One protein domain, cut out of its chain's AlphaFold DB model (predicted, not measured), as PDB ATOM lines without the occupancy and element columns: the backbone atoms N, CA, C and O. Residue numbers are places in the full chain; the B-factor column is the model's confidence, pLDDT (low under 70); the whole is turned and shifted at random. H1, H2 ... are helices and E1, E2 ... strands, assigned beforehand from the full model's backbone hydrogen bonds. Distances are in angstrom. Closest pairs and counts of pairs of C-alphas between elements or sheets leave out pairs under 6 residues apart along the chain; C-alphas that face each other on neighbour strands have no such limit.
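AT A GLANCE: This is residues 2 to 214 of the 284 residues of a protein of Candidatus Regiella insecticola LSR1 (UniProt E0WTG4). A small sheet of three strands is covered on one face by H1 and H5 and on the other by H8, and beyond one end of the strands the helices H2, H3 and H4 form a second group that lengthens the domain. H5 runs from H4 over the sheet, while H7 packs on H8 and reaches H3 with residue 182. The 213 printed residues hold three named strands and eight named helices, in the order E1 H1 E2 H2 H3 H4 H5 E3 H6 H7 H8; the sheet runs E1 E2 E3, all parallel, and the class is mostly helix. The whole is compact, with a radius of gyration of the C-alphas of 19.7 A, yet elongated, spanning 69 by 37 by 36 A.

IN THESE COORDINATES: Find C-alpha 6 at (215.487, 127.955, 179.923), where E1, residues 6 to 11, begins; E2 is residues 34 to 39 and E3 residues 155 to 159. H1 is residues 17 to 29, and H5, residues 118 to 144, is 39.4 A long. H8, residues 187 to 202, ends at C-alpha 202, (221.960, 125.495, 183.864). Look next for H2, residues 46 to 63, 27.3 A from first to last C-alpha, H3, residues 69 to 97, 41.3 A, and H4, residues 102 to 112. H6 is residues 160 to 164 and H7 residues 168 to 182.

HOW THE PARTS SIT: Between E1 and E2 look at N 9 and O 36, 2.9 A; between E2 and E3, at N 37 and O 156, 2.9 A. H1 lies over E1 and E2 at a height over the sheet of 10.4 A; H5, on the same face, lies over E2 and E3 at 10.2 A. They touch at C-alphas 28 and 143, their closest, 4.6 A. On the opposite face H8 lies over E1 at 8.8 A and touches H6 at C-alphas 197 and 164, their closest, 6.8 A. H7 and H8 form a hairpin, their closest C-alphas, 177 and 190, 5.0 A apart. H2 and H3 form another, closest at C-alphas 57 and 79, 5.2 A. H3 touches H4 at C-alphas 91 and 105, their closest, 5.5 A. Every O i to N i+4 pair is within hydrogen-bond range in H1, H4, H6 and H8; H2 has 11 of 14, H3 22 of 25, H5 21 of 23 and H7 9 of 11.

THE WHOLE: The C-alphas farthest apart, of Asn 66 and Ala 149, are 69.9 A apart. The printed part has no cut, and no link is long. Mean pLDDT of the printed part is 89.9; residues 60 to 73, 147 to 149 and 167 to 171 are under 70.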
ATOM      1  N   PRO A   2     224.924 133.414 173.351       86.38
ATOM      2  CA  PRO A   2     223.486 133.595 173.560       86.38
ATOM      3  C   PRO A   2     223.046 132.948 174.882       86.38
ATOM      4  O   PRO A   2     223.600 131.923 175.264       86.38
ATOM      5  N   ILE A   3     222.065 133.552 175.558       91.81
ATOM      6  CA  ILE A   3     221.471 133.013 176.793       91.81
ATOM      7  C   ILE A   3     220.687 131.735 176.456       91.81
ATOM      8  O   ILE A   3     219.967 131.692 175.453       91.81
ATOM      9  N   GLU A   4     220.814 130.700 177.284       95.88
ATOM     10  CA  GLU A   4     220.105 129.433 177.119       95.88
ATOM     11  C   GLU A   4     218.586 129.632 177.177       95.88
ATOM     12  O   GLU A   4     218.060 130.386 177.996       95.88
ATOM     13  N   LYS A   5     217.846 128.897 176.340       96.44
ATOM     14  CA  LYS A   5     216.377 128.939 176.319       96.44
ATOM     15  C   LYS A   5     215.757 128.126 177.459       96.44
ATOM     16  O   LYS A   5     215.044 127.149 177.225       96.44
ATOM     17  N   LYS A   6     216.048 128.526 178.697       98.00
ATOM     18  CA  LYS A   6     215.487 127.955 179.923       98.00
ATOM     19  C   LYS A   6     214.885 129.051 180.796       98.00
ATOM     20  O   LYS A   6     215.497 130.101 180.981       98.00
ATOM     21  N   ILE A   7     213.698 128.793 181.332       98.38
ATOM     22  CA  ILE A   7     213.056 129.608 182.365       98.38
ATOM     23  C   ILE A   7     212.996 128.780 183.645       98.38
ATOM     24  O   ILE A   7     212.455 127.672 183.652       98.38
ATOM     25  N   HIS A   8     213.518 129.330 184.733       98.62
ATOM     26  CA  HIS A   8     213.562 128.686 186.037       98.62
ATOM     27  C   HIS A   8     212.667 129.428 187.030       98.62
ATOM     28  O   HIS A   8     212.846 130.622 187.267       98.62
ATOM     29  N   PHE A   9     211.748 128.690 187.647       98.56
ATOM     30  CA  PHE A   9     210.980 129.123 188.813       98.56
ATOM     31  C   PHE A   9     211.410 128.293 190.016       98.56
ATOM     32  O   PHE A   9     211.533 127.077 189.896       98.56
ATOM     33  N   VAL A  10     211.600 128.911 191.178       98.06
ATOM     34  CA  VAL A  10     211.899 128.190 192.424       98.06
ATOM     35  C   VAL A  10     210.757 128.396 193.405       98.06
ATOM     36  O   VAL A  10     210.305 129.521 193.613       98.06
ATOM     37  N   TRP A  11     210.296 127.311 194.027       97.62
ATOM     38  CA  TRP A  11     209.308 127.395 195.092       97.62
ATOM     39  C   TRP A  11     209.494 126.305 196.149       97.62
ATOM     40  O   TRP A  11     209.627 125.125 195.835       97.62
ATOM     41  N   ILE A  12     209.471 126.701 197.422       95.94
ATOM     42  CA  ILE A  12     209.631 125.815 198.582       95.94
ATOM     43  C   ILE A  12     208.385 125.968 199.462       95.94
ATOM     44  O   ILE A  12     208.007 127.088 199.802       95.94
ATOM     45  N   GLY A  13     207.744 124.857 199.834       93.50
ATOM     46  CA  GLY A  13     206.459 124.856 200.543       93.50
ATOM     47  C   GLY A  13     205.285 124.561 199.606       93.50
ATOM     48  O   GLY A  13     205.342 123.594 198.859       93.50
ATOM     49  N   VAL A  14     204.221 125.371 199.644       94.38
ATOM     50  CA  VAL A  14     202.965 125.138 198.900       94.38
ATOM     51  C   VAL A  14     202.741 126.152 197.793       94.38
ATOM     52  O   VAL A  14     202.850 127.353 198.037       94.38
ATOM     53  N   LEU A  15     202.409 125.698 196.584       92.44
ATOM     54  CA  LEU A  15     202.044 126.592 195.486       92.44
ATOM     55  C   LEU A  15     200.575 126.998 195.573       92.44
ATOM     56  O   LEU A  15     199.679 126.157 195.586       92.44
ATOM     57  N   GLY A  16     200.331 128.306 195.575       86.19
ATOM     58  CA  GLY A  16     198.991 128.864 195.465       86.19
ATOM     59  C   GLY A  16     198.523 128.993 194.014       86.19
ATOM     60  O   GLY A  16     199.305 129.008 193.058       86.19
ATOM     61  N   SER A  17     197.210 129.156 193.849       84.06
ATOM     62  CA  SER A  17     196.567 129.344 192.542       84.06
ATOM     63  C   SER A  17     197.101 130.565 191.781       84.06
ATOM     64  O   SER A  17     197.210 130.531 190.554       84.06
ATOM     65  N   PHE A  18     197.491 131.628 192.493       81.75
ATOM     66  CA  PHE A  18     198.056 132.837 191.894       81.75
ATOM     67  C   PHE A  18     199.433 132.598 191.274       81.75
ATOM     68  O   PHE A  18     199.643 132.974 190.124       81.75
ATOM     69  N   GLN A  19     200.345 131.936 191.991       89.00
ATOM     70  CA  GLN A  19     201.676 131.602 191.474       89.00
ATOM     71  C   GLN A  19     201.554 130.723 190.223       89.00
ATOM     72  O   GLN A  19     202.198 130.974 189.204       89.00
ATOM     73  N   ILE A  20     200.647 129.739 190.259       88.50
ATOM     74  CA  ILE A  20     200.347 128.888 189.101       88.50
ATOM     75  C   ILE A  20     199.830 129.730 187.927       88.50
ATOM     76  O   ILE A  20     200.270 129.538 186.793       88.50
ATOM     77  N   ALA A  21     198.927 130.686 188.166       82.31
ATOM     78  CA  ALA A  21     198.404 131.562 187.117       82.31
ATOM     79  C   ALA A  21     199.501 132.397 186.430       82.31
ATOM     80  O   ALA A  21     199.468 132.570 185.210       82.31
ATOM     81  N   TYR A  22     200.491 132.869 187.183       86.62
ATOM     82  CA  TYR A  22     201.579 133.692 186.651       86.62
ATOM     83  C   TYR A  22     202.520 132.839 185.798       86.62
ATOM     84  O   TYR A  22     202.755 133.150 184.628       86.62
ATOM     85  N   MET A  23     202.934 131.682 186.316       93.50
ATOM     86  CA  MET A  23     203.761 130.721 185.578       93.50
ATOM     87  C   MET A  23     203.083 130.204 184.295       93.50
ATOM     88  O   MET A  23     203.745 130.042 183.270       93.50
ATOM     89  N   LYS A  24     201.754 130.002 184.294       92.81
ATOM     90  CA  LYS A  24     200.997 129.644 183.075       92.81
ATOM     91  C   LYS A  24     201.164 130.678 181.963       92.81
ATOM     92  O   LYS A  24     201.202 130.302 180.796       92.81
ATOM     93  N   THR A  25     201.241 131.959 182.319       87.06
ATOM     94  CA  THR A  25     201.415 133.051 181.353       87.06
ATOM     95  C   THR A  25     202.770 132.921 180.658       87.06
ATOM     96  O   THR A  25     202.835 132.945 179.432       87.06
ATOM     97  N   TRP A  26     203.835 132.650 181.415       92.31
ATOM     98  CA  TRP A  26     205.156 132.361 180.850       92.31
ATOM     99  C   TRP A  26     205.157 131.123 179.946       92.31
ATOM    100  O   TRP A  26     205.667 131.203 178.830       92.31
ATOM    101  N   ALA A  27     204.513 130.029 180.366       92.12
ATOM    102  CA  ALA A  27     204.385 128.807 179.564       92.12
ATOM    103  C   ALA A  27     203.592 128.990 178.264       92.12
ATOM    104  O   ALA A  27     203.873 128.325 177.269       92.12
ATOM    105  N   TYR A  28     202.605 129.887 178.259       87.62
ATOM    106  CA  TYR A  28     201.815 130.194 177.072       87.62
ATOM    107  C   TYR A  28     202.601 131.019 176.044       87.62
ATOM    108  O   TYR A  28     202.542 130.718 174.855       87.62
ATOM    109  N   TYR A  29     203.322 132.055 176.487       88.00
ATOM    110  CA  TYR A  29     204.003 132.995 175.586       88.00
ATOM    111  C   TYR A  29     205.425 132.582 175.188       88.00
ATOM    112  O   TYR A  29     205.951 133.130 174.226       88.00
ATOM    113  N   ASN A  30     206.035 131.626 175.895       92.12
ATOM    114  CA  ASN A  30     207.407 131.173 175.643       92.12
ATOM    115  C   ASN A  30     207.452 129.646 175.445       92.12
ATOM    116  O   ASN A  30     208.164 128.952 176.174       92.12
ATOM    117  N   PRO A  31     206.667 129.077 174.510       92.38
ATOM    118  CA  PRO A  31     206.640 127.632 174.304       92.38
ATOM    119  C   PRO A  31     207.986 127.080 173.814       92.38
ATOM    120  O   PRO A  31     208.246 125.901 174.027       92.38
ATOM    121  N   ASP A  32     208.845 127.912 173.218       94.06
ATOM    122  CA  ASP A  32     210.188 127.556 172.750       94.06
ATOM    123  C   ASP A  32     211.273 127.599 173.841       94.06
ATOM    124  O   ASP A  32     212.439 127.336 173.541       94.06
ATOM    125  N   TYR A  33     210.904 127.891 175.092       96.25
ATOM    126  CA  TYR A  33     211.772 127.782 176.267       96.25
ATOM    127  C   TYR A  33     211.443 126.521 177.065       96.25
ATOM    128  O   TYR A  33     210.277 126.205 177.308       96.25
ATOM    129  N   GLU A  34     212.472 125.806 177.518       97.69
ATOM    130  CA  GLU A  34     212.287 124.786 178.551       97.69
ATOM    131  C   GLU A  34     211.921 125.476 179.869       97.69
ATOM    132  O   GLU A  34     212.611 126.395 180.304       97.69
ATOM    133  N   ILE A  35     210.846 125.028 180.518       98.31
ATOM    134  CA  ILE A  35     210.414 125.586 181.805       98.31
ATOM    135  C   ILE A  35     210.706 124.582 182.909       98.31
ATOM    136  O   ILE A  35     210.250 123.439 182.866       98.31
ATOM    137  N   GLN A  36     211.433 125.025 183.925       98.56
ATOM    138  CA  GLN A  36     211.822 124.210 185.065       98.56
ATOM    139  C   GLN A  36     211.264 124.820 186.347       98.56
ATOM    140  O   GLN A  36     211.635 125.927 186.740       98.56
ATOM    141  N   LEU A  37     210.366 124.086 186.997       98.56
ATOM    142  CA  LEU A  37     209.875 124.393 188.331       98.56
ATOM    143  C   LEU A  37     210.706 123.601 189.340       98.56
ATOM    144  O   LEU A  37     210.626 122.375 189.403       98.56
ATOM    145  N   TRP A  38     211.518 124.306 190.110       98.38
ATOM    146  CA  TRP A  38     212.388 123.739 191.127       98.38
ATOM    147  C   TRP A  38     211.671 123.729 192.468       98.38
ATOM    148  O   TRP A  38     211.126 124.750 192.890       98.38
ATOM    149  N   HIS A  39     211.691 122.586 193.145       97.50
ATOM    150  CA  HIS A  39     211.044 122.420 194.440       97.50
ATOM    151  C   HIS A  39     211.882 121.592 195.408       97.50
ATOM    152  O   HIS A  39     212.817 120.897 195.008       97.50
ATOM    153  N   TYR A  40     211.524 121.660 196.691       95.88
ATOM    154  CA  TYR A  40     212.135 120.835 197.727       95.88
ATOM    155  C   TYR A  40     211.064 120.021 198.475       95.88
ATOM    156  O   TYR A  40     210.453 120.530 199.416       95.88
ATOM    157  N   PRO A  41     210.792 118.767 198.054       96.19
ATOM    158  CA  PRO A  41     209.717 117.930 198.592       96.19
ATOM    159  C   PRO A  41     209.973 117.452 200.023       96.19
ATOM    160  O   PRO A  41     209.079 116.895 200.641       96.19
ATOM    161  N   GLN A  42     211.185 117.660 200.535       95.31
ATOM    162  CA  GLN A  42     211.599 117.308 201.892       95.31
ATOM    163  C   GLN A  42     211.397 118.453 202.902       95.31
ATOM    164  O   GLN A  42     211.801 118.304 204.054       95.31
ATOM    165  N   ALA A  43     210.850 119.602 202.474       96.88
ATOM    166  CA  ALA A  43     210.621 120.789 203.308       96.88
ATOM    167  C   ALA A  43     209.240 121.442 203.072       96.88
ATOM    168  O   ALA A  43     209.106 122.672 203.046       96.88
ATOM    169  N   LEU A  44     208.202 120.630 202.872       98.12
ATOM    170  CA  LEU A  44     206.829 121.083 202.633       98.12
ATOM    171  C   LEU A  44     206.207 121.762 203.863       98.12
ATOM    172  O   LEU A  44     205.305 122.587 203.705       98.12
ATOM    173  N   LEU A  45     206.704 121.482 205.070       98.50
ATOM    174  CA  LEU A  45     206.235 122.065 206.330       98.50
ATOM    175  C   LEU A  45     206.949 123.371 206.709       98.50
ATOM    176  O   LEU A  45     206.604 123.969 207.726       98.50
ATOM    177  N   CYS A  46     207.904 123.870 205.912       97.81
ATOM    178  CA  CYS A  46     208.701 125.055 206.273       97.81
ATOM    179  C   CYS A  46     207.837 126.289 206.592       97.81
ATOM    180  O   CYS A  46     208.081 126.988 207.579       97.81
ATOM    181  N   GLY A  47     206.810 126.550 205.778       96.25
ATOM    182  CA  GLY A  47     205.876 127.655 206.008       96.25
ATOM    183  C   GLY A  47     205.009 127.452 207.254       96.25
ATOM    184  O   GLY A  47     204.794 128.399 208.009       96.25
ATOM    185  N   ILE A  48     204.577 126.212 207.499       97.88
ATOM    186  CA  ILE A  48     203.742 125.837 208.647       97.88
ATOM    187  C   ILE A  48     204.518 125.995 209.949       97.88
ATOM    188  O   ILE A  48     204.043 126.663 210.864       97.88
ATOM    189  N   LEU A  49     205.744 125.469 210.011       98.44
ATOM    190  CA  LEU A  49     206.614 125.625 211.173       98.44
ATOM    191  C   LEU A  49     206.845 127.106 211.491       98.44
ATOM    192  O   LEU A  49     206.649 127.532 212.628       98.44
ATOM    193  N   ARG A  50     207.183 127.916 210.477       97.06
ATOM    194  CA  ARG A  50     207.367 129.366 210.645       97.06
ATOM    195  C   ARG A  50     206.113 130.038 211.204       97.06
ATOM    196  O   ARG A  50     206.219 130.911 212.064       97.06
ATOM    197  N   GLN A  51     204.938 129.670 210.697       95.50
ATOM    198  CA  GLN A  51     203.667 130.228 211.146       95.50
ATOM    199  C   GLN A  51     203.366 129.840 212.597       95.50
ATOM    200  O   GLN A  51     203.017 130.716 213.384       95.50
ATOM    201  N   LYS A  52     203.546 128.567 212.968       96.00
ATOM    202  CA  LYS A  52     203.323 128.082 214.336       96.00
ATOM    203  C   LYS A  52     204.293 128.744 215.318       96.00
ATOM    204  O   LYS A  52     203.832 129.279 216.318       96.00
ATOM    205  N   ILE A  53     205.590 128.839 214.995       94.88
ATOM    206  CA  ILE A  53     206.573 129.566 215.825       94.88
ATOM    207  C   ILE A  53     206.114 131.007 216.085       94.88
ATOM    208  O   ILE A  53     206.082 131.442 217.233       94.88
ATOM    209  N   LYS A  54     205.710 131.742 215.040       91.25
ATOM    210  CA  LYS A  54     205.226 133.125 215.188       91.25
ATOM    211  C   LYS A  54     203.955 133.218 216.027       91.25
ATOM    212  O   LYS A  54     203.846 134.111 216.862       91.25
ATOM    213  N   LEU A  55     203.004 132.310 215.807       88.88
ATOM    214  CA  LEU A  55     201.746 132.281 216.547       88.88
ATOM    215  C   LEU A  55     201.999 132.053 218.043       88.88
ATOM    216  O   LEU A  55     201.526 132.834 218.862       88.88
ATOM    217  N   TYR A  56     202.798 131.044 218.394       86.12
ATOM    218  CA  TYR A  56     203.113 130.729 219.788       86.12
ATOM    219  C   TYR A  56     203.999 131.782 220.458       86.12
ATOM    220  O   TYR A  56     203.770 132.135 221.612       86.12
ATOM    221  N   ALA A  57     204.955 132.371 219.739       86.56
ATOM    222  CA  ALA A  57     205.692 133.524 220.254       86.56
ATOM    223  C   ALA A  57     204.766 134.719 220.553       86.56
ATOM    224  O   ALA A  57     205.059 135.517 221.440       86.56
ATOM    225  N   GLY A  58     203.650 134.854 219.825       78.62
ATOM    226  CA  GLY A  58     202.615 135.856 220.080       78.62
ATOM    227  C   GLY A  58     201.769 135.548 221.318       78.62
ATOM    228  O   GLY A  58     201.465 136.457 222.086       78.62
ATOM    229  N   THR A  59     201.430 134.278 221.567       75.19
ATOM    230  CA  THR A  59     200.625 133.891 222.743       75.19
ATOM    231  C   THR A  59     201.385 134.037 224.061       75.19
ATOM    232  O   THR A  59     200.784 134.439 225.055       75.19
ATOM    233  N   LEU A  60     202.704 133.808 224.071       67.31
ATOM    234  CA  LEU A  60     203.557 134.033 225.247       67.31
ATOM    235  C   LEU A  60     203.535 135.492 225.739       67.31
ATOM    236  O   LEU A  60     203.779 135.747 226.915       67.31
ATOM    237  N   GLN A  61     203.200 136.448 224.869       62.19
ATOM    238  CA  GLN A  61     203.127 137.868 225.226       62.19
ATOM    239  C   GLN A  61     201.850 138.238 225.983       62.19
ATOM    240  O   GLN A  61     201.859 139.188 226.759       62.19
ATOM    241  N   GLY A  62     200.765 137.481 225.792       54.53
ATOM    242  CA  GLY A  62     199.473 137.728 226.440       54.53
ATOM    243  C   GLY A  62     199.402 137.292 227.908       54.53
ATOM    244  O   GLY A  62     198.362 137.460 228.533       54.53
ATOM    245  N   ILE A  63     200.483 136.719 228.453       54.19
ATOM    246  CA  ILE A  63     200.551 136.185 229.826       54.19
ATOM    247  C   ILE A  63     201.275 137.165 230.784       54.19
ATOM    248  O   ILE A  63     201.230 136.996 232.001       54.19
ATOM    249  N   GLY A  64     201.896 138.236 230.271       48.62
ATOM    250  CA  GLY A  64     202.590 139.245 231.079       48.62
ATOM    251  C   GLY A  64     201.758 140.508 231.303       48.62
ATOM    252  O   GLY A  64     201.734 141.389 230.450       48.62
ATOM    253  N   ASN A  65     201.108 140.633 232.463       48.62
ATOM    254  CA  ASN A  65     200.518 141.902 232.899       48.62
ATOM    255  C   ASN A  65     201.630 142.954 233.126       48.62
ATOM    256  O   ASN A  65     202.597 142.671 233.830       48.62
ATOM    257  N   ASN A  66     201.446 144.168 232.583       53.03
ATOM    258  CA  ASN A  66     202.309 145.363 232.693       53.03
ATOM    259  C   ASN A  66     203.671 145.316 231.974       53.03
ATOM    260  O   ASN A  66     204.721 145.296 232.614       53.03
ATOM    261  N   ILE A  67     203.664 145.392 230.641       54.38
ATOM    262  CA  ILE A  67     204.883 145.533 229.833       54.38
ATOM    263  C   ILE A  67     204.704 146.689 228.832       54.38
ATOM    264  O   ILE A  67     203.681 146.778 228.158       54.38
ATOM    265  N   ASP A  68     205.695 147.584 228.756       57.25
ATOM    266  CA  ASP A  68     205.750 148.723 227.828       57.25
ATOM    267  C   ASP A  68     205.791 148.250 226.352       57.25
ATOM    268  O   ASP A  68     206.247 147.142 226.033       57.25
ATOM    269  N   ILE A  69     205.303 149.076 225.426       57.94
ATOM    270  CA  ILE A  69     205.106 148.732 224.008       57.94
ATOM    271  C   ILE A  69     206.444 148.370 223.336       57.94
ATOM    272  O   ILE A  69     206.509 147.382 222.596       57.94
ATOM    273  N   GLU A  70     207.532 149.085 223.651       57.59
ATOM    274  CA  GLU A  70     208.876 148.772 223.132       57.59
ATOM    275  C   GLU A  70     209.416 147.436 223.670       57.59
ATOM    276  O   GLU A  70     210.004 146.641 222.926       57.59
ATOM    277  N   SER A  71     209.143 147.119 224.939       61.47
ATOM    278  CA  SER A  71     209.518 145.826 225.522       61.47
ATOM    279  C   SER A  71     208.712 144.658 224.950       61.47
ATOM    280  O   SER A  71     209.259 143.566 224.791       61.47
ATOM    281  N   THR A  72     207.461 144.878 224.541       61.28
ATOM    282  CA  THR A  72     206.622 143.830 223.938       61.28
ATOM    283  C   THR A  72     207.179 143.394 222.581       61.28
ATOM    284  O   THR A  72     207.396 142.204 222.362       61.28
ATOM    285  N   ALA A  73     207.527 144.320 221.685       65.25
ATOM    286  CA  ALA A  73     208.134 143.953 220.399       65.25
ATOM    287  C   ALA A  73     209.462 143.187 220.578       65.25
ATOM    288  O   ALA A  73     209.704 142.180 219.904       65.25
ATOM    289  N   SER A  74     210.296 143.602 221.542       71.12
ATOM    290  CA  SER A  74     211.552 142.910 221.846       71.12
ATOM    291  C   SER A  74     211.342 141.502 222.416       71.12
ATOM    292  O   SER A  74     212.132 140.612 222.100       71.12
ATOM    293  N   ILE A  75     210.322 141.278 223.249       72.06
ATOM    294  CA  ILE A  75     210.014 139.954 223.816       72.06
ATOM    295  C   ILE A  75     209.517 139.003 222.724       72.06
ATOM    296  O   ILE A  75     209.936 137.848 222.691       72.06
ATOM    297  N   HIS A  76     208.696 139.492 221.789       79.44
ATOM    298  CA  HIS A  76     208.176 138.682 220.683       79.44
ATOM    299  C   HIS A  76     209.314 138.138 219.823       79.44
ATOM    300  O   HIS A  76     209.378 136.949 219.513       79.44
ATOM    301  N   VAL A  77     210.237 139.030 219.455       84.69
ATOM    302  CA  VAL A  77     211.394 138.691 218.628       84.69
ATOM    303  C   VAL A  77     212.296 137.694 219.351       84.69
ATOM    304  O   VAL A  77     212.734 136.735 218.723       84.69
ATOM    305  N   ARG A  78     212.527 137.865 220.661       87.31
ATOM    306  CA  ARG A  78     213.295 136.895 221.463       87.31
ATOM    307  C   ARG A  78     212.625 135.525 221.485       87.31
ATOM    308  O   ARG A  78     213.278 134.556 221.136       87.31
ATOM    309  N   ALA A  79     211.321 135.454 221.755       89.81
ATOM    310  CA  ALA A  79     210.589 134.187 221.755       89.81
ATOM    311  C   ALA A  79     210.647 133.472 220.392       89.81
ATOM    312  O   ALA A  79     210.816 132.255 220.339       89.81
ATOM    313  N   ILE A  80     210.565 134.216 219.278       92.75
ATOM    314  CA  ILE A  80     210.788 133.647 217.939       92.75
ATOM    315  C   ILE A  80     212.209 133.093 217.823       92.75
ATOM    316  O   ILE A  80     212.372 131.959 217.382       92.75
ATOM    317  N   ILE A  81     213.228 133.876 218.191       93.94
ATOM    318  CA  ILE A  81     214.638 133.470 218.100       93.94
ATOM    319  C   ILE A  81     214.899 132.216 218.938       93.94
ATOM    320  O   ILE A  81     215.563 131.302 218.456       93.94
ATOM    321  N   ASP A  82     214.354 132.147 220.148       95.06
ATOM    322  CA  ASP A  82     214.540 131.018 221.056       95.06
ATOM    323  C   ASP A  82     213.917 129.745 220.480       95.06
ATOM    324  O   ASP A  82     214.595 128.726 220.376       95.06
ATOM    325  N   LEU A  83     212.677 129.817 219.983       96.38
ATOM    326  CA  LEU A  83     212.013 128.687 219.320       96.38
ATOM    327  C   LEU A  83     212.719 128.262 218.024       96.38
ATOM    328  O   LEU A  83     212.771 127.076 217.700       96.38
ATOM    329  N   GLN A  84     213.268 129.219 217.273       97.88
ATOM    330  CA  GLN A  84     214.079 128.940 216.088       97.88
ATOM    331  C   GLN A  84     215.377 128.217 216.441       97.88
ATOM    332  O   GLN A  84     215.741 127.256 215.762       97.88
ATOM    333  N   ASN A  85     216.065 128.668 217.490       98.31
ATOM    334  CA  ASN A  85     217.293 128.049 217.976       98.31
ATOM    335  C   ASN A  85     217.023 126.657 218.554       98.31
ATOM    336  O   ASN A  85     217.791 125.746 218.268       98.31
ATOM    337  N   GLU A  86     215.933 126.480 219.304       98.19
ATOM    338  CA  GLU A  86     215.499 125.180 219.826       98.19
ATOM    339  C   GLU A  86     215.257 124.196 218.676       98.19
ATOM    340  O   GLU A  86     215.886 123.142 218.612       98.19
ATOM    341  N   PHE A  87     214.419 124.560 217.698       98.62
ATOM    342  CA  PHE A  87     214.194 123.708 216.530       98.62
ATOM    343  C   PHE A  87     215.506 123.390 215.796       98.62
ATOM    344  O   PHE A  87     215.756 122.239 215.432       98.62
ATOM    345  N   TYR A  88     216.360 124.393 215.584       98.56
ATOM    346  CA  TYR A  88     217.597 124.214 214.833       98.56
ATOM    347  C   TYR A  88     218.597 123.292 215.538       98.56
ATOM    348  O   TYR A  88     219.120 122.367 214.912       98.56
ATOM    349  N   ASN A  89     218.862 123.536 216.820       98.38
ATOM    350  CA  ASN A  89     219.898 122.837 217.573       98.38
ATOM    351  C   ASN A  89     219.434 121.464 218.061       98.38
ATOM    352  O   ASN A  89     220.214 120.517 217.998       98.38
ATOM    353  N   ASP A  90     218.175 121.341 218.485       98.50
ATOM    354  CA  ASP A  90     217.715 120.146 219.199       98.50
ATOM    355  C   ASP A  90     217.030 119.136 218.267       98.50
ATOM    356  O   ASP A  90     216.995 117.942 218.561       98.50
ATOM    357  N   TYR A  91     216.525 119.590 217.113       98.50
ATOM    358  CA  TYR A  91     215.795 118.743 216.163       98.50
ATOM    359  C   TYR A  91     216.478 118.692 214.799       98.50
ATOM    360  O   TYR A  91     216.770 117.608 214.294       98.50
ATOM    361  N   PHE A  92     216.764 119.848 214.196       98.19
ATOM    362  CA  PHE A  92     217.239 119.906 212.816       98.19
ATOM    363  C   PHE A  92     218.684 119.415 212.656       98.19
ATOM    364  O   PHE A  92     218.918 118.494 211.878       98.19
ATOM    365  N   LEU A  93     219.660 119.974 213.383       96.75
ATOM    366  CA  LEU A  93     221.065 119.550 213.271       96.75
ATOM    367  C   LEU A  93     221.262 118.054 213.602       96.75
ATOM    368  O   LEU A  93     221.876 117.353 212.787       96.75
ATOM    369  N   PRO A  94     220.709 117.517 214.712       97.69
ATOM    370  CA  PRO A  94     220.776 116.088 214.994       97.69
ATOM    371  C   PRO A  94     220.036 115.268 213.935       97.69
ATOM    372  O   PRO A  94     220.562 114.256 213.473       97.69
ATOM    373  N   GLY A  95     218.860 115.716 213.486       96.94
ATOM    374  CA  GLY A  95     218.075 115.019 212.472       96.94
ATOM    375  C   GLY A  95     218.807 114.877 211.139       96.94
ATOM    376  O   GLY A  95     218.889 113.770 210.609       96.94
ATOM    377  N   ILE A  96     219.425 115.948 210.636       92.56
ATOM    378  CA  ILE A  96     220.224 115.903 209.402       92.56
ATOM    379  C   ILE A  96     221.412 114.937 209.547       92.56
ATOM    380  O   ILE A  96     221.701 114.185 208.617       92.56
ATOM    381  N   SER A  97     222.070 114.891 210.715       92.00
ATOM    382  CA  SER A  97     223.152 113.921 210.973       92.00
ATOM    383  C   SER A  97     222.673 112.461 210.917       92.00
ATOM    384  O   SER A  97     223.432 111.567 210.547       92.00
ATOM    385  N   GLN A  98     221.387 112.236 211.204       94.12
ATOM    386  CA  GLN A  98     220.700 110.946 211.128       94.12
ATOM    387  C   GLN A  98     219.987 110.726 209.782       94.12
ATOM    388  O   GLN A  98     219.141 109.842 209.683       94.12
ATOM    389  N   GLN A  99     220.304 111.520 208.752       92.81
ATOM    390  CA  GLN A  99     219.691 111.452 207.417       92.81
ATOM    391  C   GLN A  99     218.169 111.686 207.401       92.81
ATOM    392  O   GLN A  99     217.486 111.284 206.459       92.81
ATOM    393  N   ARG A 100     217.626 112.360 208.420       96.00
ATOM    394  CA  ARG A 100     216.226 112.798 208.433       96.00
ATOM    395  C   ARG A 100     216.043 114.026 207.549       96.00
ATOM    396  O   ARG A 100     216.963 114.822 207.368       96.00
ATOM    397  N   THR A 101     214.842 114.194 207.017       95.75
ATOM    398  CA  THR A 101     214.463 115.367 206.222       95.75
ATOM    399  C   THR A 101     214.112 116.565 207.110       95.75
ATOM    400  O   THR A 101     213.939 116.433 208.325       95.75
ATOM    401  N   PHE A 102     213.968 117.754 206.509       97.31
ATOM    402  CA  PHE A 102     213.430 118.911 207.229       97.31
ATOM    403  C   PHE A 102     212.023 118.609 207.762       97.31
ATOM    404  O   PHE A 102     211.737 118.914 208.917       97.31
ATOM    405  N   ASP A 103     211.168 117.990 206.945       98.38
ATOM    406  CA  ASP A 103     209.791 117.672 207.325       98.38
ATOM    407  C   ASP A 103     209.715 116.658 208.475       98.38
ATOM    408  O   ASP A 103     208.859 116.816 209.345       98.38
ATOM    409  N   ASP A 104     210.626 115.684 208.548       98.44
ATOM    410  CA  ASP A 104     210.714 114.760 209.692       98.44
ATOM    411  C   ASP A 104     211.026 115.518 210.989       98.44
ATOM    412  O   ASP A 104     210.356 115.342 212.009       98.44
ATOM    413  N   CYS A 105     212.020 116.412 210.939       98.69
ATOM    414  CA  CYS A 105     212.422 117.224 212.088       98.69
ATOM    415  C   CYS A 105     211.299 118.180 212.511       98.69
ATOM    416  O   CYS A 105     210.999 118.307 213.697       98.69
ATOM    417  N   ALA A 106     210.662 118.847 211.542       98.69
ATOM    418  CA  ALA A 106     209.555 119.764 211.787       98.69
ATOM    419  C   ALA A 106     208.349 119.027 212.379       98.69
ATOM    420  O   ALA A 106     207.745 119.521 213.328       98.69
ATOM    421  N   THR A 107     208.041 117.828 211.881       98.81
ATOM    422  CA  THR A 107     206.976 116.978 212.428       98.81
ATOM    423  C   THR A 107     207.256 116.638 213.884       98.81
ATOM    424  O   THR A 107     206.411 116.884 214.741       98.81
ATOM    425  N   GLN A 108     208.463 116.155 214.191       98.69
ATOM    426  CA  GLN A 108     208.839 115.816 215.561       98.69
ATOM    427  C   GLN A 108     208.728 117.024 216.504       98.69
ATOM    428  O   GLN A 108     208.169 116.897 217.591       98.69
ATOM    429  N   PHE A 109     209.211 118.194 216.080       98.69
ATOM    430  CA  PHE A 109     209.128 119.420 216.872       98.69
ATOM    431  C   PHE A 109     207.678 119.846 217.128       98.69
ATOM    432  O   PHE A 109     207.293 120.091 218.269       98.69
ATOM    433  N   LEU A 110     206.844 119.888 216.084       98.56
ATOM    434  CA  LEU A 110     205.442 120.302 216.199       98.56
ATOM    435  C   LEU A 110     204.624 119.349 217.085       98.56
ATOM    436  O   LEU A 110     203.781 119.818 217.852       98.56
ATOM    437  N   LEU A 111     204.902 118.043 217.025       98.56
ATOM    438  CA  LEU A 111     204.292 117.041 217.905       98.56
ATOM    439  C   LEU A 111     204.756 117.204 219.356       98.56
ATOM    440  O   LEU A 111     203.923 117.233 220.257       98.56
ATOM    441  N   ALA A 112     206.064 117.361 219.587       98.19
ATOM    442  CA  ALA A 112     206.627 117.544 220.928       98.19
ATOM    443  C   ALA A 112     206.083 118.802 221.617       98.19
ATOM    444  O   ALA A 112     205.879 118.820 222.829       98.19
ATOM    445  N   LYS A 113     205.799 119.845 220.835       96.56
ATOM    446  CA  LYS A 113     205.165 121.070 221.318       96.56
ATOM    447  C   LYS A 113     203.644 120.963 221.509       96.56
ATOM    448  O   LYS A 113     203.052 121.863 222.100       96.56
ATOM    449  N   GLY A 114     203.000 119.907 221.006       97.00
ATOM    450  CA  GLY A 114     201.540 119.763 221.006       97.00
ATOM    451  C   GLY A 114     200.828 120.758 220.083       97.00
ATOM    452  O   GLY A 114     199.686 121.131 220.336       97.00
ATOM    453  N   TRP A 115     201.511 121.248 219.044       96.94
ATOM    454  CA  TRP A 115     201.021 122.322 218.168       96.94
ATOM    455  C   TRP A 115     200.238 121.824 216.950       96.94
ATOM    456  O   TRP A 115     199.562 122.624 216.294       96.94
ATOM    457  N   SER A 116     200.363 120.534 216.642       97.69
ATOM    458  CA  SER A 116     199.698 119.838 215.539       97.69
ATOM    459  C   SER A 116     199.609 118.340 215.828       97.69
ATOM    460  O   SER A 116     200.302 117.836 216.715       97.69
ATOM    461  N   THR A 117     198.778 117.625 215.070       98.38
ATOM    462  CA  THR A 117     198.710 116.154 215.093       98.38
ATOM    463  C   THR A 117     199.449 115.546 213.901       98.38
ATOM    464  O   THR A 117     199.718 116.228 212.913       98.38
ATOM    465  N   LEU A 118     199.782 114.252 213.975       98.38
ATOM    466  CA  LEU A 118     200.453 113.567 212.866       98.38
ATOM    467  C   LEU A 118     199.575 113.564 211.605       98.38
ATOM    468  O   LEU A 118     200.051 113.936 210.537       98.38
ATOM    469  N   ASP A 119     198.287 113.239 211.748       98.50
ATOM    470  CA  ASP A 119     197.336 113.208 210.631       98.50
ATOM    471  C   ASP A 119     197.182 114.579 209.954       98.50
ATOM    472  O   ASP A 119     197.150 114.663 208.726       98.50
ATOM    473  N   GLU A 120     197.145 115.668 210.735       98.38
ATOM    474  CA  GLU A 120     197.117 117.039 210.203       98.38
ATOM    475  C   GLU A 120     198.356 117.305 209.337       98.38
ATOM    476  O   GLU A 120     198.248 117.795 208.212       98.38
ATOM    477  N   LEU A 121     199.542 116.955 209.840       98.62
ATOM    478  CA  LEU A 121     200.805 117.213 209.152       98.62
ATOM    479  C   LEU A 121     200.969 116.353 207.895       98.62
ATOM    480  O   LEU A 121     201.427 116.864 206.872       98.62
ATOM    481  N   GLU A 122     200.561 115.083 207.926       98.44
ATOM    482  CA  GLU A 122     200.556 114.225 206.735       98.44
ATOM    483  C   GLU A 122     199.589 114.744 205.664       98.44
ATOM    484  O   GLU A 122     199.947 114.825 204.484       98.44
ATOM    485  N   GLN A 123     198.397 115.191 206.067       98.50
ATOM    486  CA  GLN A 123     197.429 115.778 205.144       98.50
ATOM    487  C   GLN A 123     197.960 117.071 204.505       98.50
ATOM    488  O   GLN A 123     197.806 117.286 203.294       98.50
ATOM    489  N   ILE A 124     198.617 117.926 205.293       98.44
ATOM    490  CA  ILE A 124     199.267 119.147 204.801       98.44
ATOM    491  C   ILE A 124     200.369 118.801 203.796       98.44
ATOM    492  O   ILE A 124     200.372 119.351 202.693       98.44
ATOM    493  N   LYS A 125     201.279 117.875 204.131       98.50
ATOM    494  CA  LYS A 125     202.357 117.444 203.222       98.50
ATOM    495  C   LYS A 125     201.794 116.902 201.912       98.50
ATOM    496  O   LYS A 125     202.246 117.314 200.845       98.50
ATOM    497  N   SER A 126     200.771 116.052 201.979       98.19
ATOM    498  CA  SER A 126     200.092 115.508 200.799       98.19
ATOM    499  C   SER A 126     199.510 116.618 199.914       98.19
ATOM    500  O   SER A 126     199.786 116.677 198.712       98.19
ATOM    501  N   THR A 127     198.797 117.575 200.515       97.94
ATOM    502  CA  THR A 127     198.222 118.732 199.806       97.94
ATOM    503  C   THR A 127     199.309 119.605 199.169       97.94
ATOM    504  O   THR A 127     199.208 119.992 198.002       97.94
ATOM    505  N   HIS A 128     200.381 119.895 199.909       98.06
ATOM    506  CA  HIS A 128     201.492 120.710 199.424       98.06
ATOM    507  C   HIS A 128     202.224 120.023 198.265       98.06
ATOM    508  O   HIS A 128     202.461 120.660 197.238       98.06
ATOM    509  N   ALA A 129     202.512 118.725 198.371       97.62
ATOM    510  CA  ALA A 129     203.109 117.943 197.290       97.62
ATOM    511  C   ALA A 129     202.213 117.927 196.041       97.62
ATOM    512  O   ALA A 129     202.690 118.144 194.922       97.62
ATOM    513  N   TYR A 130     200.902 117.746 196.225       97.50
ATOM    514  CA  TYR A 130     199.934 117.742 195.130       97.50
ATOM    515  C   TYR A 130     199.883 119.079 194.372       97.50
ATOM    516  O   TYR A 130     199.741 119.077 193.145       97.50
ATOM    517  N   SER A 131     200.094 120.213 195.054       97.38
ATOM    518  CA  SER A 131     200.098 121.543 194.421       97.38
ATOM    519  C   SER A 131     201.137 121.687 193.293       97.38
ATOM    520  O   SER A 131     200.876 122.352 192.287       97.38
ATOM    521  N   PHE A 132     202.281 120.996 193.378       98.19
ATOM    522  CA  PHE A 132     203.289 120.990 192.309       98.19
ATOM    523  C   PHE A 132     202.838 120.182 191.091       98.19
ATOM    524  O   PHE A 132     203.042 120.611 189.953       98.19
ATOM    525  N   ASN A 133     202.156 119.053 191.304       96.81
ATOM    526  CA  ASN A 133     201.569 118.276 190.211       96.81
ATOM    527  C   ASN A 133     200.486 119.085 189.486       96.81
ATOM    528  O   ASN A 133     200.444 119.108 188.252       96.81
ATOM    529  N   GLN A 134     199.654 119.810 190.241       96.56
ATOM    530  CA  GLN A 134     198.675 120.736 189.671       96.56
ATOM    531  C   GLN A 134     199.352 121.833 188.844       96.56
ATOM    532  O   GLN A 134     198.919 122.098 187.720       96.56
ATOM    533  N   ALA A 135     200.434 122.428 189.355       96.94
ATOM    534  CA  ALA A 135     201.190 123.453 188.644       96.94
ATOM    535  C   ALA A 135     201.731 122.934 187.302       96.94
ATOM    536  O   ALA A 135     201.455 123.524 186.258       96.94
ATOM    537  N   ILE A 136     202.430 121.794 187.300       98.25
ATOM    538  CA  ILE A 136     202.997 121.199 186.080       98.25
ATOM    539  C   ILE A 136     201.912 120.893 185.048       98.25
ATOM    540  O   ILE A 136     202.069 121.223 183.869       98.25
ATOM    541  N   ASN A 137     200.793 120.305 185.475       97.25
ATOM    542  CA  ASN A 137     199.672 120.018 184.582       97.25
ATOM    543  C   ASN A 137     199.085 121.305 183.991       97.25
ATOM    544  O   ASN A 137     198.861 121.388 182.782       97.25
ATOM    545  N   ALA A 138     198.894 122.336 184.812       91.56
ATOM    546  CA  ALA A 138     198.351 123.613 184.369       91.56
ATOM    547  C   ALA A 138     199.275 124.334 183.370       91.56
ATOM    548  O   ALA A 138     198.792 124.909 182.391       91.56
ATOM    549  N   LEU A 139     200.589 124.270 183.586       94.69
ATOM    550  CA  LEU A 139     201.603 124.823 182.689       94.69
ATOM    551  C   LEU A 139     201.624 124.084 181.344       94.69
ATOM    552  O   LEU A 139     201.598 124.727 180.296       94.69
ATOM    553  N   LYS A 140     201.582 122.745 181.357       95.69
ATOM    554  CA  LYS A 140     201.509 121.923 180.134       95.69
ATOM    555  C   LYS A 140     200.250 122.224 179.322       95.69
ATOM    556  O   LYS A 140     200.323 122.374 178.104       95.69
ATOM    557  N   ILE A 141     199.100 122.374 179.986       89.94
ATOM    558  CA  ILE A 141     197.845 122.780 179.332       89.94
ATOM    559  C   ILE A 141     197.987 124.173 178.703       89.94
ATOM    560  O   ILE A 141     197.552 124.374 177.569       89.94
ATOM    561  N   ALA A 142     198.596 125.132 179.409       87.19
ATOM    562  CA  ALA A 142     198.806 126.485 178.896       87.19
ATOM    563  C   ALA A 142     199.710 126.492 177.650       87.19
ATOM    564  O   ALA A 142     199.306 127.028 176.620       87.19
ATOM    565  N   GLN A 143     200.860 125.816 177.696       91.00
ATOM    566  CA  GLN A 143     201.760 125.665 176.546       91.00
ATOM    567  C   GLN A 143     201.087 124.921 175.378       91.00
ATOM    568  O   GLN A 143     201.278 125.251 174.207       91.00
ATOM    569  N   GLY A 144     200.226 123.943 175.680       86.44
ATOM    570  CA  GLY A 144     199.412 123.232 174.696       86.44
ATOM    571  C   GLY A 144     198.542 124.162 173.840       86.44
ATOM    572  O   GLY A 144     198.391 123.910 172.644       86.44
ATOM    573  N   ARG A 145     198.039 125.254 174.434       83.44
ATOM    574  CA  ARG A 145     197.180 126.267 173.795       83.44
ATOM    575  C   ARG A 145     197.954 127.357 173.037       83.44
ATOM    576  O   ARG A 145     197.312 128.149 172.346       83.44
ATOM    577  N   ALA A 146     199.280 127.424 173.171       78.31
ATOM    578  CA  ALA A 146     200.109 128.365 172.418       78.31
ATOM    579  C   ALA A 146     200.000 128.101 170.903       78.31
ATOM    580  O   ALA A 146     199.763 126.964 170.473       78.31
ATOM    581  N   THR A 147     200.132 129.152 170.087       68.12
ATOM    582  CA  THR A 147     200.008 129.067 168.624       68.12
ATOM    583  C   THR A 147     201.010 128.067 168.039       68.12
ATOM    584  O   THR A 147     202.169 128.011 168.436       68.12
ATOM    585  N   GLN A 148     200.553 127.263 167.075       63.09
ATOM    586  CA  GLN A 148     201.244 126.072 166.551       63.09
ATOM    587  C   GLN A 148     202.582 126.338 165.825       63.09
ATOM    588  O   GLN A 148     203.185 125.401 165.317       63.09
ATOM    589  N   ALA A 149     203.051 127.587 165.760       64.19
ATOM    590  CA  ALA A 149     204.229 127.968 164.984       64.19
ATOM    591  C   ALA A 149     205.569 127.760 165.719       64.19
ATOM    592  O   ALA A 149     206.608 127.719 165.067       64.19
ATOM    593  N   GLN A 150     205.575 127.636 167.052       70.62
ATOM    594  CA  GLN A 150     206.805 127.490 167.843       70.62
ATOM    595  C   GLN A 150     206.995 126.051 168.344       70.62
ATOM    596  O   GLN A 150     206.035 125.386 168.741       70.62
ATOM    597  N   SER A 151     208.252 125.585 168.345       81.94
ATOM    598  CA  SER A 151     208.631 124.315 168.978       81.94
ATOM    599  C   SER A 151     208.252 124.348 170.457       81.94
ATOM    600  O   SER A 151     208.519 125.341 171.126       81.94
ATOM    601  N   LYS A 152     207.619 123.284 170.958       88.75
ATOM    602  CA  LYS A 152     207.197 123.171 172.361       88.75
ATOM    603  C   LYS A 152     208.268 122.439 173.156       88.75
ATOM    604  O   LYS A 152     208.384 121.217 173.071       88.75
ATOM    605  N   MET A 153     209.043 123.194 173.917       94.31
ATOM    606  CA  MET A 153     210.075 122.675 174.806       94.31
ATOM    607  C   MET A 153     209.466 122.109 176.101       94.31
ATOM    608  O   MET A 153     208.357 122.478 176.484       94.31
ATOM    609  N   PRO A 154     210.140 121.171 176.783       96.62
ATOM    610  CA  PRO A 154     209.555 120.469 177.920       96.62
ATOM    611  C   PRO A 154     209.308 121.377 179.130       96.62
ATOM    612  O   PRO A 154     210.008 122.360 179.361       96.62
ATOM    613  N   ILE A 155     208.332 120.975 179.949       97.94
ATOM    614  CA  ILE A 155     208.080 121.541 181.278       97.94
ATOM    615  C   ILE A 155     208.418 120.474 182.316       97.94
ATOM    616  O   ILE A 155     207.844 119.377 182.281       97.94
ATOM    617  N   ARG A 156     209.347 120.780 183.224       97.94
ATOM    618  CA  ARG A 156     209.910 119.833 184.196       97.94
ATOM    619  C   ARG A 156     209.699 120.302 185.632       97.94
ATOM    620  O   ARG A 156     209.795 121.490 185.923       97.94
ATOM    621  N   LEU A 157     209.464 119.337 186.516       98.06
ATOM    622  CA  LEU A 157     209.566 119.502 187.962       98.06
ATOM    623  C   LEU A 157     210.931 118.958 188.391       98.06
ATOM    624  O   LEU A 157     211.265 117.833 188.017       98.06
ATOM    625  N   ILE A 158     211.722 119.753 189.109       97.75
ATOM    626  CA  ILE A 158     213.102 119.402 189.464       97.75
ATOM    627  C   ILE A 158     213.305 119.500 190.973       97.75
ATOM    628  O   ILE A 158     213.035 120.530 191.588       97.75
ATOM    629  N   GLU A 159     213.814 118.423 191.560       95.81
ATOM    630  CA  GLU A 159     214.118 118.343 192.985       95.81
ATOM    631  C   GLU A 159     215.464 119.025 193.274       95.81
ATOM    632  O   GLU A 159     216.503 118.629 192.740       95.81
ATOM    633  N   ILE A 160     215.437 120.087 194.085       94.12
ATOM    634  CA  ILE A 160     216.581 120.976 194.330       94.12
ATOM    635  C   ILE A 160     217.787 120.208 194.875       94.12
ATOM    636  O   ILE A 160     218.901 120.399 194.378       94.12
ATOM    637  N   ASN A 161     217.589 119.339 195.870       88.31
ATOM    638  CA  ASN A 161     218.696 118.643 196.514       88.31
ATOM    639  C   ASN A 161     219.356 117.656 195.554       88.31
ATOM    640  O   ASN A 161     220.569 117.725 195.332       88.31
ATOM    641  N   ALA A 162     218.547 116.828 194.887       88.75
ATOM    642  CA  ALA A 162     219.044 115.862 193.926       88.75
ATOM    643  C   ALA A 162     219.767 116.503 192.741       88.75
ATOM    644  O   ALA A 162     220.722 115.923 192.225       88.75
ATOM    645  N   ALA A 163     219.336 117.683 192.297       90.94
ATOM    646  CA  ALA A 163     219.872 118.302 191.093       90.94
ATOM    647  C   ALA A 163     221.056 119.250 191.344       90.94
ATOM    648  O   ALA A 163     221.908 119.392 190.454       90.94
ATOM    649  N   LEU A 164     221.128 119.917 192.502       87.62
ATOM    650  CA  LEU A 164     222.121 120.970 192.749       87.62
ATOM    651  C   LEU A 164     223.249 120.550 193.690       87.62
ATOM    652  O   LEU A 164     224.381 120.976 193.465       87.62
ATOM    653  N   PHE A 165     222.992 119.716 194.700       79.69
ATOM    654  CA  PHE A 165     223.882 119.606 195.866       79.69
ATOM    655  C   PHE A 165     224.626 118.266 196.008       79.69
ATOM    656  O   PHE A 165     225.243 118.000 197.034       79.69
ATOM    657  N   GLN A 166     224.661 117.451 194.951       72.25
ATOM    658  CA  GLN A 166     225.235 116.095 194.987       72.25
ATOM    659  C   GLN A 166     226.772 116.015 195.075       72.25
ATOM    660  O   GLN A 166     227.320 114.973 195.426       72.25
ATOM    661  N   THR A 167     227.508 117.081 194.748       66.81
ATOM    662  CA  THR A 167     228.985 117.045 194.709       66.81
ATOM    663  C   THR A 167     229.615 117.628 195.979       66.81
ATOM    664  O   THR A 167     229.119 118.649 196.457       66.81
ATOM    665  N   PRO A 168     230.765 117.111 196.463       59.69
ATOM    666  CA  PRO A 168     231.455 117.622 197.653       59.69
ATOM    667  C   PRO A 168     231.713 119.138 197.649       59.69
ATOM    668  O   PRO A 168     231.409 119.796 198.635       59.69
ATOM    669  N   ALA A 169     232.152 119.716 196.524       59.62
ATOM    670  CA  ALA A 169     232.395 121.162 196.382       59.62
ATOM    671  C   ALA A 169     231.128 122.038 196.501       59.62
ATOM    672  O   ALA A 169     231.215 123.252 196.645       59.62
ATOM    673  N   LYS A 170     229.936 121.435 196.428       67.25
ATOM    674  CA  LYS A 170     228.641 122.123 196.564       67.25
ATOM    675  C   LYS A 170     228.012 121.924 197.946       67.25
ATOM    676  O   LYS A 170     226.945 122.483 198.201       67.25
ATOM    677  N   LYS A 171     228.668 121.171 198.841       67.81
ATOM    678  CA  LYS A 171     228.192 120.942 200.214       67.81
ATOM    679  C   LYS A 171     228.205 122.219 201.057       67.81
ATOM    680  O   LYS A 171     227.292 122.392 201.858       67.81
ATOM    681  N   ASP A 172     229.133 123.143 200.813       76.25
ATOM    682  CA  ASP A 172     229.176 124.427 201.533       76.25
ATOM    683  C   ASP A 172     227.966 125.311 201.187       76.25
ATOM    684  O   ASP A 172     227.298 125.852 202.069       76.25
ATOM    685  N   TYR A 173     227.593 125.384 199.905       82.31
ATOM    686  CA  TYR A 173     226.374 126.082 199.477       82.31
ATOM    687  C   TYR A 173     225.108 125.406 199.999       82.31
ATOM    688  O   TYR A 173     224.160 126.085 200.403       82.31
ATOM    689  N   TYR A 174     225.101 124.072 200.029       85.56
ATOM    690  CA  TYR A 174     223.991 123.323 200.599       85.56
ATOM    691  C   TYR A 174     223.834 123.583 202.099       85.56
ATOM    692  O   TYR A 174     222.711 123.734 202.574       85.56
ATOM    693  N   HIS A 175     224.937 123.730 202.838       87.75
ATOM    694  CA  HIS A 175     224.898 124.109 204.248       87.75
ATOM    695  C   HIS A 175     224.185 125.452 204.454       87.75
ATOM    696  O   HIS A 175     223.306 125.545 205.310       87.75
ATOM    697  N   TYR A 176     224.486 126.476 203.646       90.69
ATOM    698  CA  TYR A 176     223.780 127.759 203.734       90.69
ATOM    699  C   TYR A 176     222.302 127.646 203.351       90.69
ATOM    700  O   TYR A 176     221.455 128.212 204.038       90.69
ATOM    701  N   TYR A 177     221.976 126.883 202.305       93.44
ATOM    702  CA  TYR A 177     220.588 126.601 201.928       93.44
ATOM    703  C   TYR A 177     219.812 125.945 203.084       93.44
ATOM    704  O   TYR A 177     218.747 126.424 203.478       93.44
ATOM    705  N   LEU A 178     220.379 124.897 203.688       93.06
ATOM    706  CA  LEU A 178     219.786 124.210 204.833       93.06
ATOM    707  C   LEU A 178     219.728 125.087 206.079       93.06
ATOM    708  O   LEU A 178     218.787 124.956 206.849       93.06
ATOM    709  N   LYS A 179     220.679 126.000 206.287       95.12
ATOM    710  CA  LYS A 179     220.642 126.945 207.408       95.12
ATOM    711  C   LYS A 179     219.474 127.923 207.287       95.12
ATOM    712  O   LYS A 179     218.808 128.189 208.283       95.12
ATOM    713  N   GLU A 180     219.171 128.418 206.089       96.75
ATOM    714  CA  GLU A 180     218.003 129.286 205.878       96.75
ATOM    715  C   GLU A 180     216.686 128.561 206.171       96.75
ATOM    716  O   GLU A 180     215.783 129.148 206.769       96.75
ATOM    717  N   LEU A 181     216.581 127.278 205.817       95.62
ATOM    718  CA  LEU A 181     215.416 126.457 206.153       95.62
ATOM    719  C   LEU A 181     215.388 126.106 207.646       95.62
ATOM    720  O   LEU A 181     214.446 126.450 208.353       95.62
ATOM    721  N   GLY A 182     216.440 125.459 208.135       96.69
ATOM    722  CA  GLY A 182     216.545 124.902 209.476       96.69
ATOM    723  C   GLY A 182     216.542 125.946 210.584       96.69
ATOM    724  O   GLY A 182     215.840 125.766 211.567       96.69
ATOM    725  N   LEU A 183     217.291 127.043 210.445       97.81
ATOM    726  CA  LEU A 183     217.400 128.055 211.500       97.81
ATOM    727  C   LEU A 183     216.375 129.177 211.339       97.81
ATOM    728  O   LEU A 183     215.818 129.651 212.320       97.81
ATOM    729  N   ARG A 184     216.147 129.647 210.109       96.00
ATOM    730  CA  ARG A 184     215.327 130.849 209.861       96.00
ATOM    731  C   ARG A 184     213.928 130.546 209.333       96.00
ATOM    732  O   ARG A 184     213.101 131.461 209.299       96.00
ATOM    733  N   GLN A 185     213.682 129.315 208.876       97.00
ATOM    734  CA  GLN A 185     212.494 128.915 208.112       97.00
ATOM    735  C   GLN A 185     212.185 129.915 206.988       97.00
ATOM    736  O   GLN A 185     211.035 130.268 206.711       97.00
ATOM    737  N   ASN A 186     213.241 130.433 206.360       96.62
ATOM    738  CA  ASN A 186     213.170 131.497 205.376       96.62
ATOM    739  C   ASN A 186     213.290 130.918 203.964       96.62
ATOM    740  O   ASN A 186     214.355 130.932 203.350       96.62
ATOM    741  N   ALA A 187     212.162 130.435 203.441       95.62
ATOM    742  CA  ALA A 187     212.069 129.872 202.097       95.62
ATOM    743  C   ALA A 187     212.504 130.849 200.987       95.62
ATOM    744  O   ALA A 187     213.080 130.413 199.995       95.62
ATOM    745  N   ALA A 188     212.286 132.160 201.156       94.00
ATOM    746  CA  ALA A 188     212.726 133.163 200.184       94.00
ATOM    747  C   ALA A 188     214.257 133.245 200.133       94.00
ATOM    748  O   ALA A 188     214.858 133.108 199.072       94.00
ATOM    749  N   SER A 189     214.895 133.344 201.300       95.31
ATOM    750  CA  SER A 189     216.355 133.342 201.398       95.31
ATOM    751  C   SER A 189     216.956 132.016 200.925       95.31
ATOM    752  O   SER A 189     217.974 132.029 200.244       95.31
ATOM    753  N   ALA A 190     216.329 130.869 201.207       95.31
ATOM    754  CA  ALA A 190     216.748 129.579 200.653       95.31
ATOM    755  C   ALA A 190     216.633 129.551 199.114       95.31
ATOM    756  O   ALA A 190     217.555 129.092 198.434       95.31
ATOM    757  N   SER A 191     215.556 130.117 198.557       95.19
ATOM    758  CA  SER A 191     215.388 130.313 197.111       95.19
ATOM    759  C   SER A 191     216.518 131.158 196.507       95.19
ATOM    760  O   SER A 191     217.001 130.831 195.428       95.19
ATOM    761  N   ASP A 192     217.043 132.163 197.222       94.38
ATOM    762  CA  ASP A 192     218.213 132.944 196.772       94.38
ATOM    763  C   ASP A 192     219.466 132.093 196.562       94.38
ATOM    764  O   ASP A 192     220.244 132.313 195.632       94.38
ATOM    765  N   LYS A 193     219.667 131.086 197.410       92.25
ATOM    766  CA  LYS A 193     220.825 130.194 197.291       92.25
ATOM    767  C   LYS A 193     220.605 129.230 196.128       92.25
ATOM    768  O   LYS A 193     221.524 128.992 195.346       92.25
ATOM    769  N   ALA A 194     219.377 128.733 195.965       94.06
ATOM    770  CA  ALA A 194     219.013 127.883 194.836       94.06
ATOM    771  C   ALA A 194     219.122 128.627 193.492       94.06
ATOM    772  O   ALA A 194     219.751 128.099 192.579       94.06
ATOM    773  N   ARG A 195     218.593 129.856 193.368       94.88
ATOM    774  CA  ARG A 195     218.598 130.624 192.106       94.88
ATOM    775  C   ARG A 195     220.016 130.833 191.575       94.88
ATOM    776  O   ARG A 195     220.252 130.632 190.387       94.88
ATOM    777  N   TYR A 196     220.967 131.155 192.455       92.31
ATOM    778  CA  TYR A 196     222.369 131.335 192.075       92.31
ATOM    779  C   TYR A 196     222.971 130.035 191.526       92.31
ATOM    780  O   TYR A 196     223.563 130.022 190.449       92.31
ATOM    781  N   MET A 197     222.754 128.921 192.230       92.12
ATOM    782  CA  MET A 197     223.272 127.609 191.833       92.12
ATOM    783  C   MET A 197     222.630 127.079 190.546       92.12
ATOM    784  O   MET A 197     223.310 126.423 189.754       92.12
ATOM    785  N   ILE A 198     221.344 127.367 190.330       95.06
ATOM    786  CA  ILE A 198     220.626 127.029 189.098       95.06
ATOM    787  C   ILE A 198     221.239 127.788 187.928       95.06
ATOM    788  O   ILE A 198     221.675 127.149 186.979       95.06
ATOM    789  N   LEU A 199     221.349 129.117 188.015       95.19
ATOM    790  CA  LEU A 199     221.896 129.929 186.924       95.19
ATOM    791  C   LEU A 199     223.355 129.577 186.618       95.19
ATOM    792  O   LEU A 199     223.728 129.489 185.452       95.19
ATOM    793  N   TYR A 200     224.163 129.299 187.646       91.69
ATOM    794  CA  TYR A 200     225.549 128.858 187.466       91.69
ATOM    795  C   TYR A 200     225.657 127.517 186.722       91.69
ATOM    796  O   TYR A 200     226.573 127.320 185.929       91.69
ATOM    797  N   LYS A 201     224.743 126.574 186.988       90.62
ATOM    798  CA  LYS A 201     224.790 125.218 186.418       90.62
ATOM    799  C   LYS A 201     224.078 125.111 185.068       90.62
ATOM    800  O   LYS A 201     224.543 124.392 184.190       90.62
ATOM    801  N   GLU A 202     222.917 125.741 184.943       94.62
ATOM    802  CA  GLU A 202     221.960 125.495 183.864       94.62
ATOM    803  C   GLU A 202     221.901 126.625 182.831       94.62
ATOM    804  O   GLU A 202     221.406 126.369 181.727       94.62
ATOM    805  N   GLY A 203     222.400 127.820 183.175       95.88
ATOM    806  CA  GLY A 203     222.243 129.035 182.379       95.88
ATOM    807  C   GLY A 203     220.807 129.570 182.402       95.88
ATOM    808  O   GLY A 203     220.050 129.299 183.330       95.88
ATOM    809  N   GLY A 204     220.422 130.324 181.373       97.12
ATOM    810  CA  GLY A 204     219.036 130.764 181.173       97.12
ATOM    811  C   GLY A 204     218.561 131.919 182.062       97.12
ATOM    812  O   GLY A 204     219.327 132.809 182.429       97.12
ATOM    813  N   ILE A 205     217.253 131.947 182.342       97.38
ATOM    814  CA  ILE A 205     216.561 133.062 183.005       97.38
ATOM    815  C   ILE A 205     215.857 132.555 184.265       97.38
ATOM    816  O   ILE A 205     215.038 131.640 184.205       97.38
ATOM    817  N   TYR A 206     216.134 133.183 185.404       98.12
ATOM    818  CA  TYR A 206     215.367 132.989 186.635       98.12
ATOM    819  C   TYR A 206     214.252 134.031 186.727       98.12
ATOM    820  O   TYR A 206     214.482 135.207 186.442       98.12
ATOM    821  N   LEU A 207     213.071 133.611 187.179       97.00
ATOM    822  CA  LEU A 207     211.944 134.494 187.449       97.00
ATOM    823  C   LEU A 207     211.324 134.161 188.804       97.00
ATOM    824  O   LEU A 207     211.045 132.997 189.101       97.00
ATOM    825  N   ASP A 208     211.048 135.194 189.598       95.00
ATOM    826  CA  ASP A 208     210.156 135.044 190.741       95.00
ATOM    827  C   ASP A 208     208.731 134.745 190.235       95.00
ATOM    828  O   ASP A 208     208.300 135.195 189.169       95.00
ATOM    829  N   VAL A 209     207.990 133.923 190.981       89.88
ATOM    830  CA  VAL A 209     206.669 133.419 190.556       89.88
ATOM    831  C   VAL A 209     205.560 134.477 190.602       89.88
ATOM    832  O   VAL A 209     204.419 134.193 190.239       89.88
ATOM    833  N   ASP A 210     205.872 135.681 191.073       85.94
ATOM    834  CA  ASP A 210     205.017 136.866 191.072       85.94
ATOM    835  C   ASP A 210     205.341 137.830 189.915       85.94
ATOM    836  O   ASP A 210     204.726 138.891 189.805       85.94
ATOM    837  N   LEU A 211     206.221 137.434 188.987       87.69
ATOM    838  CA  LEU A 211     206.489 138.171 187.756       87.69
ATOM    839  C   LEU A 211     205.633 137.674 186.588       87.69
ATOM    840  O   LEU A 211     205.408 136.476 186.397       87.69
ATOM    841  N   LEU A 212     205.203 138.612 185.746       84.75
ATOM    842  CA  LEU A 212     204.505 138.348 184.488       84.75
ATOM    843  C   LEU A 212     205.372 138.766 183.297       84.75
ATOM    844  O   LEU A 212     206.199 139.670 183.440       84.75
ATOM    845  N   PRO A 213     205.168 138.164 182.110       84.38
ATOM    846  CA  PRO A 213     205.767 138.681 180.890       84.38
ATOM    847  C   PRO A 213     205.355 140.134 180.665       84.38
ATOM    848  O   PRO A 213     204.222 140.524 180.969       84.38
ATOM    849  N   HIS A 214     206.261 140.925 180.092       80.69
ATOM    850  CA  HIS A 214     205.925 142.287 179.703       80.69
ATOM    851  C   HIS A 214     204.789 142.262 178.662       80.69
ATOM    852  O   HIS A 214     204.859 141.474 177.712       80.69
TER     853      HIS A 214